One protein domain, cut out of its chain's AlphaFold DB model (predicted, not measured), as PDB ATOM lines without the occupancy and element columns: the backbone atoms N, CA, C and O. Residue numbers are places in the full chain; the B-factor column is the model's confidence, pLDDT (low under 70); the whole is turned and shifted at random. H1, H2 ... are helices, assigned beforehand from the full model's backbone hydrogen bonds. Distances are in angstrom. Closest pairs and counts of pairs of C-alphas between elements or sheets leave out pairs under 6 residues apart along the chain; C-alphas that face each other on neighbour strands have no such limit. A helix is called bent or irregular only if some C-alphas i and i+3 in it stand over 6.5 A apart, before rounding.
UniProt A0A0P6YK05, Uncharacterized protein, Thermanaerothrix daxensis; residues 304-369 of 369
ATOM      1  N   SER A 304     280.471 265.616 264.661       95.75
ATOM      2  CA  SER A 304     281.628 264.733 264.822       95.75
ATOM      3  C   SER A 304     281.198 263.389 265.436       95.75
ATOM      4  O   SER A 304     280.240 263.350 266.216       95.75
ATOM      5  N   PRO A 305     281.882 262.274 265.125       97.62
ATOM      6  CA  PRO A 305     281.502 260.954 265.638       97.62
ATOM      7  C   PRO A 305     281.407 260.872 267.164       97.62
ATOM      8  O   PRO A 305     280.439 260.323 267.690       97.62
ATOM      9  N   GLY A 306     282.348 261.491 267.879       96.38
ATOM     10  CA  GLY A 306     282.379 261.523 269.342       96.38
ATOM     11  C   GLY A 306     281.222 262.288 269.991       96.38
ATOM     12  O   GLY A 306     281.008 262.163 271.190       96.38
ATOM     13  N   GLN A 307     280.452 263.067 269.223       95.56
ATOM     14  CA  GLN A 307     279.259 263.761 269.718       95.56
ATOM     15  C   GLN A 307     277.988 262.905 269.682       95.56
ATOM     16  O   GLN A 307     276.980 263.302 270.274       95.56
ATOM     17  N   ILE A 308     277.998 261.793 268.945       95.81
ATOM     18  CA  ILE A 308     276.800 260.978 268.692       95.81
ATOM     19  C   ILE A 308     276.984 259.491 269.009       95.81
ATOM     20  O   ILE A 308     276.008 258.748 268.989       95.81
ATOM     21  N   SER A 309     278.217 259.056 269.264       96.94
ATOM     22  CA  SER A 309     278.576 257.680 269.595       96.94
ATOM     23  C   SER A 309     279.705 257.667 270.624       96.94
ATOM     24  O   SER A 309     280.395 258.668 270.824       96.94
ATOM     25  N   ASN A 310     279.893 256.532 271.292       95.38
ATOM     26  CA  ASN A 310     280.972 256.353 272.259       95.38
ATOM     27  C   ASN A 310     282.215 255.719 271.611       95.38
ATOM     28  O   ASN A 310     282.164 255.143 270.526       95.38
ATOM     29  N   TYR A 311     283.344 255.798 272.317       96.38
ATOM     30  CA  TYR A 311     284.644 255.306 271.849       96.38
ATOM     31  C   TYR A 311     284.640 253.829 271.423       96.38
ATOM     32  O   TYR A 311     285.256 253.472 270.421       96.38
ATOM     33  N   VAL A 312     283.952 252.967 272.177       96.94
ATOM     34  CA  VAL A 312     283.924 251.521 271.920       96.94
ATOM     35  C   VAL A 312     283.111 251.219 270.664       96.94
ATOM     36  O   VAL A 312     283.547 250.442 269.817       96.94
ATOM     37  N   ASP A 313     281.956 251.858 270.514       97.81
ATOM     38  CA  ASP A 313     281.057 251.629 269.384       97.81
ATOM     39  C   ASP A 313     281.637 252.163 268.069       97.81
ATOM     40  O   ASP A 313     281.455 251.536 267.024       97.81
ATOM     41  N   LEU A 314     282.422 253.244 268.116       98.31
ATOM     42  CA  LEU A 314     283.170 253.732 266.955       98.31
ATOM     43  C   LEU A 314     284.251 252.746 266.503       98.31
ATOM     44  O   LEU A 314     284.370 252.503 265.305       98.31
ATOM     45  N   TRP A 315     284.971 252.102 267.429       98.31
ATOM     46  CA  TRP A 315     285.905 251.027 267.070       98.31
ATOM     47  C   TRP A 315     285.203 249.833 266.430       98.31
ATOM     48  O   TRP A 315     285.670 249.311 265.417       98.31
ATOM     49  N   LYS A 316     284.058 249.419 266.975       98.62
ATOM     50  CA  LYS A 316     283.259 248.343 266.375       98.62
ATOM     51  C   LYS A 316     282.777 248.721 264.973       98.62
ATOM     52  O   LYS A 316     282.874 247.912 264.054       98.62
ATOM     53  N   LEU A 317     282.338 249.965 264.769       98.56
ATOM     54  CA  LEU A 317     281.960 250.468 263.449       98.56
ATOM     55  C   LEU A 317     283.153 250.520 262.479       98.56
ATOM     56  O   LEU A 317     282.998 250.187 261.305       98.56
ATOM     57  N   THR A 318     284.348 250.879 262.953       98.69
ATOM     58  CA  THR A 318     285.589 250.824 262.164       98.69
ATOM     59  C   THR A 318     285.895 249.410 261.685       98.69
ATOM     60  O   THR A 318     286.268 249.245 260.529       98.69
ATOM     61  N   LEU A 319     285.697 248.389 262.521       98.69
ATOM     62  CA  LEU A 319     285.892 246.991 262.126       98.69
ATOM     63  C   LEU A 319     284.828 246.502 261.133       98.69
ATOM     64  O   LEU A 319     285.160 245.784 260.193       98.69
ATOM     65  N   VAL A 320     283.567 246.933 261.277       98.50
ATOM     66  CA  VAL A 320     282.533 246.691 260.251       98.50
ATOM     67  C   VAL A 320     282.973 247.284 258.914       98.50
ATOM     68  O   VAL A 320     282.862 246.621 257.882       98.50
ATOM     69  N   ASN A 321     283.509 248.503 258.936       98.50
ATOM     70  CA  ASN A 321     283.994 249.183 257.745       98.50
ATOM     71  C   ASN A 321     285.214 248.489 257.127       98.50
ATOM     72  O   ASN A 321     285.255 248.325 255.913       98.50
ATOM     73  N   TYR A 322     286.150 248.029 257.957       98.25
ATOM     74  CA  TYR A 322     287.321 247.264 257.534       98.25
ATOM     75  C   TYR A 322     286.920 245.975 256.809       98.25
ATOM     76  O   TYR A 322     287.427 245.689 255.730       98.25
ATOM     77  N   HIS A 323     285.977 245.224 257.385       97.38
ATOM     78  CA  HIS A 323     285.622 243.890 256.904       97.38
ATOM     79  C   HIS A 323     284.573 243.893 255.783       97.38
ATOM     80  O   HIS A 323     284.692 243.163 254.805       97.38
ATOM     81  N   THR A 324     283.519 244.702 255.917       96.69
ATOM     82  CA  THR A 324     282.365 244.708 254.989       96.69
ATOM     83  C   THR A 324     282.255 245.973 254.141       96.69
ATOM     84  O   THR A 324     281.367 246.084 253.292       96.69
ATOM     85  N   GLY A 325     283.177 246.918 254.326       97.00
ATOM     86  CA  GLY A 325     283.298 248.110 253.502       97.00
ATOM     87  C   GLY A 325     282.295 249.229 253.823       97.00
ATOM     88  O   GLY A 325     281.309 249.047 254.546       97.00
ATOM     89  N   PRO A 326     282.498 250.410 253.213       97.31
ATOM     90  CA  PRO A 326     281.725 251.619 253.501       97.31
ATOM     91  C   PRO A 326     280.259 251.540 253.080       97.31
ATOM     92  O   PRO A 326     279.431 252.268 253.622       97.31
ATOM     93  N   GLY A 327     279.910 250.654 252.142       97.50
ATOM     94  CA  GLY A 327     278.525 250.459 251.717       97.50
ATOM     95  C   GLY A 327     277.639 249.915 252.842       97.50
ATOM     96  O   GLY A 327     276.547 250.437 253.065       97.50
ATOM     97  N   CYS A 328     278.115 248.903 253.573       98.12
ATOM     98  CA  CYS A 328     277.404 248.354 254.729       98.12
ATOM     99  C   CYS A 328     277.390 249.347 255.894       98.12
ATOM    100  O   CYS A 328     276.329 249.620 256.457       98.12
ATOM    101  N   THR A 329     278.539 249.961 256.187       98.12
ATOM    102  CA  THR A 329     278.683 250.987 257.229       98.12
ATOM    103  C   THR A 329     277.717 252.154 257.021       98.12
ATOM    104  O   THR A 329     276.970 252.511 257.931       98.12
ATOM    105  N   ALA A 330     277.682 252.742 255.821       98.31
ATOM    106  CA  ALA A 330     276.834 253.894 255.530       98.31
ATOM    107  C   ALA A 330     275.345 253.560 255.650       98.31
ATOM    108  O   ALA A 330     274.600 254.338 256.245       98.31
ATOM    109  N   LYS A 331     274.917 252.390 255.154       98.12
ATOM    110  CA  LYS A 331     273.528 251.927 255.293       98.12
ATOM    111  C   LYS A 331     273.136 251.738 256.756       98.12
ATOM    112  O   LYS A 331     272.055 252.176 257.142       98.12
ATOM    113  N   ALA A 332     274.013 251.157 257.576       98.38
ATOM    114  CA  ALA A 332     273.751 250.991 259.002       98.38
ATOM    115  C   ALA A 332     273.619 252.346 259.718       98.38
ATOM    116  O   ALA A 332     272.644 252.576 260.428       98.38
ATOM    117  N   VAL A 333     274.541 253.282 259.473       98.62
ATOM    118  CA  VAL A 333     274.499 254.637 260.056       98.62
ATOM    119  C   VAL A 333     273.238 255.401 259.621       98.62
ATOM    120  O   VAL A 333     272.594 256.047 260.449       98.62
ATOM    121  N   GLN A 334     272.855 255.306 258.342       98.25
ATOM    122  CA  GLN A 334     271.627 255.907 257.808       98.25
ATOM    123  C   GLN A 334     270.370 255.311 258.442       98.25
ATOM    124  O   GLN A 334     269.473 256.063 258.814       98.25
ATOM    125  N   TYR A 335     270.318 253.985 258.591       98.19
ATOM    126  CA  TYR A 335     269.207 253.297 259.236       98.19
ATOM    127  C   TYR A 335     269.003 253.804 260.666       98.19
ATOM    128  O   TYR A 335     267.907 254.241 261.005       98.19
ATOM    129  N   VAL A 336     270.064 253.832 261.480       98.19
ATOM    130  CA  VAL A 336     269.993 254.316 262.870       98.19
ATOM    131  C   VAL A 336     269.462 255.750 262.934       98.19
ATOM    132  O   VAL A 336     268.573 256.037 263.737       98.19
ATOM    133  N   ASN A 337     269.938 256.625 262.041       98.00
ATOM    134  CA  ASN A 337     269.480 258.012 261.966       98.00
ATOM    135  C   ASN A 337     267.989 258.115 261.606       98.00
ATOM    136  O   ASN A 337     267.253 258.877 262.223       98.00
ATOM    137  N   GLN A 338     267.527 257.326 260.629       97.88
ATOM    138  CA  GLN A 338     266.119 257.294 260.210       97.88
ATOM    139  C   GLN A 338     265.185 256.800 261.317       97.88
ATOM    140  O   GLN A 338     264.038 257.233 261.381       97.88
ATOM    141  N   GLN A 339     265.671 255.919 262.193       97.25
ATOM    142  CA  GLN A 339     264.921 255.451 263.360       97.25
ATOM    143  C   GLN A 339     264.982 256.425 264.551       97.25
ATOM    144  O   GLN A 339     264.349 256.171 265.573       97.25
ATOM    145  N   GLY A 340     265.746 257.521 264.460       95.38
ATOM    146  CA  GLY A 340     265.941 258.457 265.571       95.38
ATOM    147  C   GLY A 340     266.656 257.835 266.778       95.38
ATOM    148  O   GLY A 340     266.469 258.290 267.905       95.38
ATOM    149  N   LEU A 341     267.442 256.776 266.560       95.12
ATOM    150  CA  LEU A 341     268.148 256.050 267.614       95.12
ATOM    151  C   LEU A 341     269.532 256.662 267.877       95.12
ATOM    152  O   LEU A 341     270.153 257.255 266.996       95.12
ATOM    153  N   PHE A 342     270.044 256.485 269.095       94.62
ATOM    154  CA  PHE A 342     271.437 256.811 269.416       94.62
ATOM    155  C   PHE A 342     272.386 255.874 268.660       94.62
ATOM    156  O   PHE A 342     272.089 254.685 268.570       94.62
ATOM    157  N   LEU A 343     273.532 256.367 268.173       96.88
ATOM    158  CA  LEU A 343     274.499 255.577 267.399       96.88
ATOM    159  C   LEU A 343     275.317 254.640 268.305       96.88
ATOM    160  O   LEU A 343     276.512 254.834 268.526       96.88
ATOM    161  N   SER A 344     274.643 253.624 268.837       97.94
ATOM    162  CA  SER A 344     275.212 252.546 269.651       97.94
ATOM    163  C   SER A 344     275.526 251.303 268.824       97.94
ATOM    164  O   SER A 344     274.972 251.114 267.735       97.94
ATOM    165  N   TRP A 345     276.326 250.392 269.379       97.62
ATOM    166  CA  TRP A 345     276.555 249.086 268.758       97.62
ATOM    167  C   TRP A 345     275.261 248.303 268.507       97.62
ATOM    168  O   TRP A 345     275.088 247.746 267.426       97.62
ATOM    169  N   GLU A 346     274.318 248.307 269.452       97.31
ATOM    170  CA  GLU A 346     273.052 247.575 269.302       97.31
ATOM    171  C   GLU A 346     272.210 248.109 268.139       97.31
ATOM    172  O   GLU A 346     271.743 247.344 267.294       97.31
ATOM    173  N   SER A 347     272.089 249.432 268.023       97.62
ATOM    174  CA  SER A 347     271.391 250.053 266.894       97.62
ATOM    175  C   SER A 347     272.125 249.859 265.561       97.62
ATOM    176  O   SER A 347     271.485 249.660 264.530       97.62
ATOM    177  N   LEU A 348     273.464 249.876 265.568       97.44
ATOM    178  CA  LEU A 348     274.274 249.663 264.367       97.44
ATOM    179  C   LEU A 348     274.094 248.243 263.828       97.44
ATOM    180  O   LEU A 348     273.885 248.084 262.628       97.44
ATOM    181  N   LYS A 349     274.090 247.229 264.705       97.44
ATOM    182  CA  LYS A 349     273.784 245.839 264.329       97.44
ATOM    183  C   LYS A 349     272.415 245.716 263.667       97.44
ATOM    184  O   LYS A 349     272.303 245.059 262.635       97.44
ATOM    185  N   ALA A 350     271.394 246.387 264.207       96.31
ATOM    186  CA  ALA A 350     270.056 246.394 263.610       96.31
ATOM    187  C   ALA A 350     270.041 246.993 262.187       96.31
ATOM    188  O   ALA A 350     269.248 246.573 261.346       96.31
ATOM    189  N   GLY A 351     270.955 247.926 261.894       96.19
ATOM    190  CA  GLY A 351     271.138 248.518 260.567       96.19
ATOM    191  C   GLY A 351     271.899 247.649 259.555       96.19
ATOM    192  O   GLY A 351     271.885 247.959 258.361       96.19
ATOM    193  N   LEU A 352     272.535 246.549 259.976       97.44
ATOM    194  CA  LEU A 352     273.211 245.590 259.090       97.44
ATOM    195  C   LEU A 352     272.195 244.577 258.532       97.44
ATOM    196  O   LEU A 352     272.155 243.408 258.907       97.44
ATOM    197  N   THR A 353     271.324 245.040 257.637       93.94
ATOM    198  CA  THR A 353     270.102 244.309 257.254       93.94
ATOM    199  C   THR A 353     270.301 243.184 256.235       93.94
ATOM    200  O   THR A 353     269.484 242.258 256.187       93.94
ATOM    201  N   THR A 354     271.374 243.197 255.438       96.50
ATOM    202  CA  THR A 354     271.651 242.130 254.456       96.50
ATOM    203  C   THR A 354     272.560 241.040 255.038       96.50
ATOM    204  O   THR A 354     273.333 241.322 255.959       96.50
ATOM    205  N   PRO A 355     272.501 239.793 254.526       96.25
ATOM    206  CA  PRO A 355     273.401 238.721 254.959       96.25
ATOM    207  C   PRO A 355     274.885 239.091 254.859       96.25
ATOM    208  O   PRO A 355     275.663 238.736 255.737       96.25
ATOM    209  N   GLU A 356     275.277 239.831 253.824       95.62
ATOM    210  CA  GLU A 356     276.658 240.263 253.599       95.62
ATOM    211  C   GLU A 356     277.100 241.274 254.658       95.62
ATOM    212  O   GLU A 356     278.184 241.132 255.215       95.62
ATOM    213  N   CYS A 357     276.248 242.249 254.991       97.56
ATOM    214  CA  CYS A 357     276.565 243.243 256.012       97.56
ATOM    215  C   CYS A 357     276.573 242.651 257.429       97.56
ATOM    216  O   CYS A 357     277.374 243.080 258.258       97.56
ATOM    217  N   ARG A 358     275.741 241.635 257.715       97.44
ATOM    218  CA  ARG A 358     275.749 240.947 259.022       97.44
ATOM    219  C   ARG A 358     277.079 240.278 259.344       97.44
ATOM    220  O   ARG A 358     277.461 240.279 260.510       97.44
ATOM    221  N   LYS A 359     277.834 239.834 258.331       97.25
ATOM    222  CA  LYS A 359     279.196 239.307 258.526       97.25
ATOM    223  C   LYS A 359     280.112 240.300 259.244       97.25
ATOM    224  O   LYS A 359     281.033 239.881 259.934       97.25
ATOM    225  N   GLY A 360     279.852 241.605 259.121       97.62
ATOM    226  CA  GLY A 360     280.563 242.646 259.861       97.62
ATOM    227  C   GLY A 360     280.323 242.570 261.369       97.62
ATOM    228  O   GLY A 360     281.264 242.746 262.136       97.62
ATOM    229  N   SER A 361     279.100 242.248 261.806       97.38
ATOM    230  CA  SER A 361     278.806 241.998 263.225       97.38
ATOM    231  C   SER A 361     279.521 240.743 263.714       97.38
ATOM    232  O   SER A 361     280.223 240.803 264.719       97.38
ATOM    233  N   ASP A 362     279.419 239.643 262.961       97.12
ATOM    234  CA  ASP A 362     280.084 238.380 263.305       97.12
ATOM    235  C   ASP A 362     281.608 238.565 263.403       97.12
ATOM    236  O   ASP A 362     282.276 237.964 264.242       97.12
ATOM    237  N   TYR A 363     282.175 239.399 262.528       97.94
ATOM    238  CA  TYR A 363     283.588 239.761 262.542       97.94
ATOM    239  C   TYR A 363     283.968 240.553 263.796       97.94
ATOM    240  O   TYR A 363     284.930 240.194 264.473       97.94
ATOM    241  N   VAL A 364     283.189 241.581 264.152       98.38
ATOM    242  CA  VAL A 364     283.396 242.345 265.392       98.38
ATOM    243  C   VAL A 364     283.350 241.435 266.613       98.38
ATOM    244  O   VAL A 364     284.202 241.556 267.489       98.38
ATOM    245  N   GLU A 365     282.397 240.508 266.670       96.56
ATOM    246  CA  GLU A 365     282.272 239.570 267.785       96.56
ATOM    247  C   GLU A 365     283.507 238.674 267.921       96.56
ATOM    248  O   GLU A 365     284.003 238.520 269.030       96.56
ATOM    249  N   ARG A 366     284.075 238.165 266.819       96.50
ATOM    250  CA  ARG A 366     285.330 237.386 266.861       96.50
ATOM    251  C   ARG A 366     286.544 238.197 267.320       96.50
ATOM    252  O   ARG A 366     287.462 237.641 267.914       96.50
ATOM    253  N   ILE A 367     286.575 239.494 267.021       97.69
ATOM    254  CA  ILE A 367     287.670 240.386 267.431       97.69
ATOM    255  C   ILE A 367     287.545 240.797 268.908       97.69
ATOM    256  O   ILE A 367     288.552 241.054 269.558       97.69
ATOM    257  N   PHE A 368     286.326 240.896 269.438       95.81
ATOM    258  CA  PHE A 368     286.070 241.314 270.823       95.81
ATOM    259  C   PHE A 368     285.932 240.148 271.822       95.81
ATOM    260  O   PHE A 368     285.709 240.414 273.005       95.81
ATOM    261  N   GLN A 369     286.039 238.899 271.356       83.69
ATOM    262  CA  GLN A 369     286.222 237.701 272.189       83.69
ATOM    263  C   GLN A 369     287.640 237.654 272.753       83.69
ATOM    264  O   GLN A 369     287.761 237.305 273.948       83.69
TER     265      GLN A 369
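What this domain is: This is residues 304 to 369 of the 369 residues of an uncharacterized protein of Thermanaerothrix daxensis (UniProt A0A0P6YK05). Picture a small helical domain whose longest helix, H1, folds sharply into a V of two arms, H1a and H1b. The short helix H2 bridges these arms, with its first residue by H1a and its last by H1b, while H3 crosses H1a. The printed part has 66 residues with three named helices, in the order H1, H2, H3, and no named strand; its class is all helix. The whole is compact, with a radius of gyration of the C-alphas of 10.6 A, and rounded, with spans of 26 by 23 by 17 A.

How they stand to each other: Start at Ser 304 and go on to H1, residues 311 to 338, assigned as one helix by its hydrogen bonds but bent: C-alphas 323 and 326 are 9.3 A apart. Its arms are H1a, residues 311 to 323, and H1b, residues 326 to 338. They touch, through residues 317 to 321 of H1a and 328 to 329 of H1b alone, and run opposite ways at a steep tilt of 43 degrees; their closest C-alphas, of Asn 321 and Thr 329, are 5.6 A apart. Next comes H2, residues 345 to 351, which touches residues 313 to 317 alone of H1a, running the same way at a steep tilt of 40 degrees; the closest C-alphas are those of Asp 313 and Trp 345, 5.2 A apart. H2 also touches H1b, at residues 331 to 336 alone, and stands about perpendicular to it at 82 degrees; here the closest C-alphas, of Ala 332 and Gly 351, are 3.9 A apart. Last is H3, residues 355 to 368, which touches H1a with its residues 360 to 364 alone, opposite ways at a steep tilt of 53 degrees; look for the closest C-alphas at Val 320 and Gly 360, 4.5 A apart. H3 and H2 are close but not clearly touching, with the C-alphas of Lys 349 and Ser 361 closest at 6.4 A, and run opposite ways at a shallow tilt of 13 degrees. H3 and H1b are also close but not clearly touching; their closest C-alphas, of Cys 328 and Cys 357, are 5.3 A apart. Every O i to N i+4 pair is within hydrogen-bond range in H1a, H1b and H2; in H3, 7 of 10 are. The helices' packing is mostly crossed: of the 4 touching pairs, 0 are at a shallow tilt.

Where its parts are: Find C-alpha 311 at (284.644, 255.306, 271.849); from there H1a runs 18.8 A to C-alpha 323. Find C-alpha 326 at (281.725, 251.619, 253.501); H1b runs 17.9 A from it to C-alpha 338. H2 runs from C-alpha 345 to C-alpha 351. H3 runs 20.5 A from C-alpha 355 to C-alpha 368 at (286.070, 241.314, 270.823).

The domain as a whole: The two C-alphas farthest apart are those of Gln 338 and Gln 369, 30.5 A; Gln 369 is the chain's last residue. The printed part has no cut. The link from H1 to H2 is short, with 6 residues, and the link from H2 to H3 is tight, with 3. The mean pLDDT of the printed part is 97.0, and no printed residue is under 70.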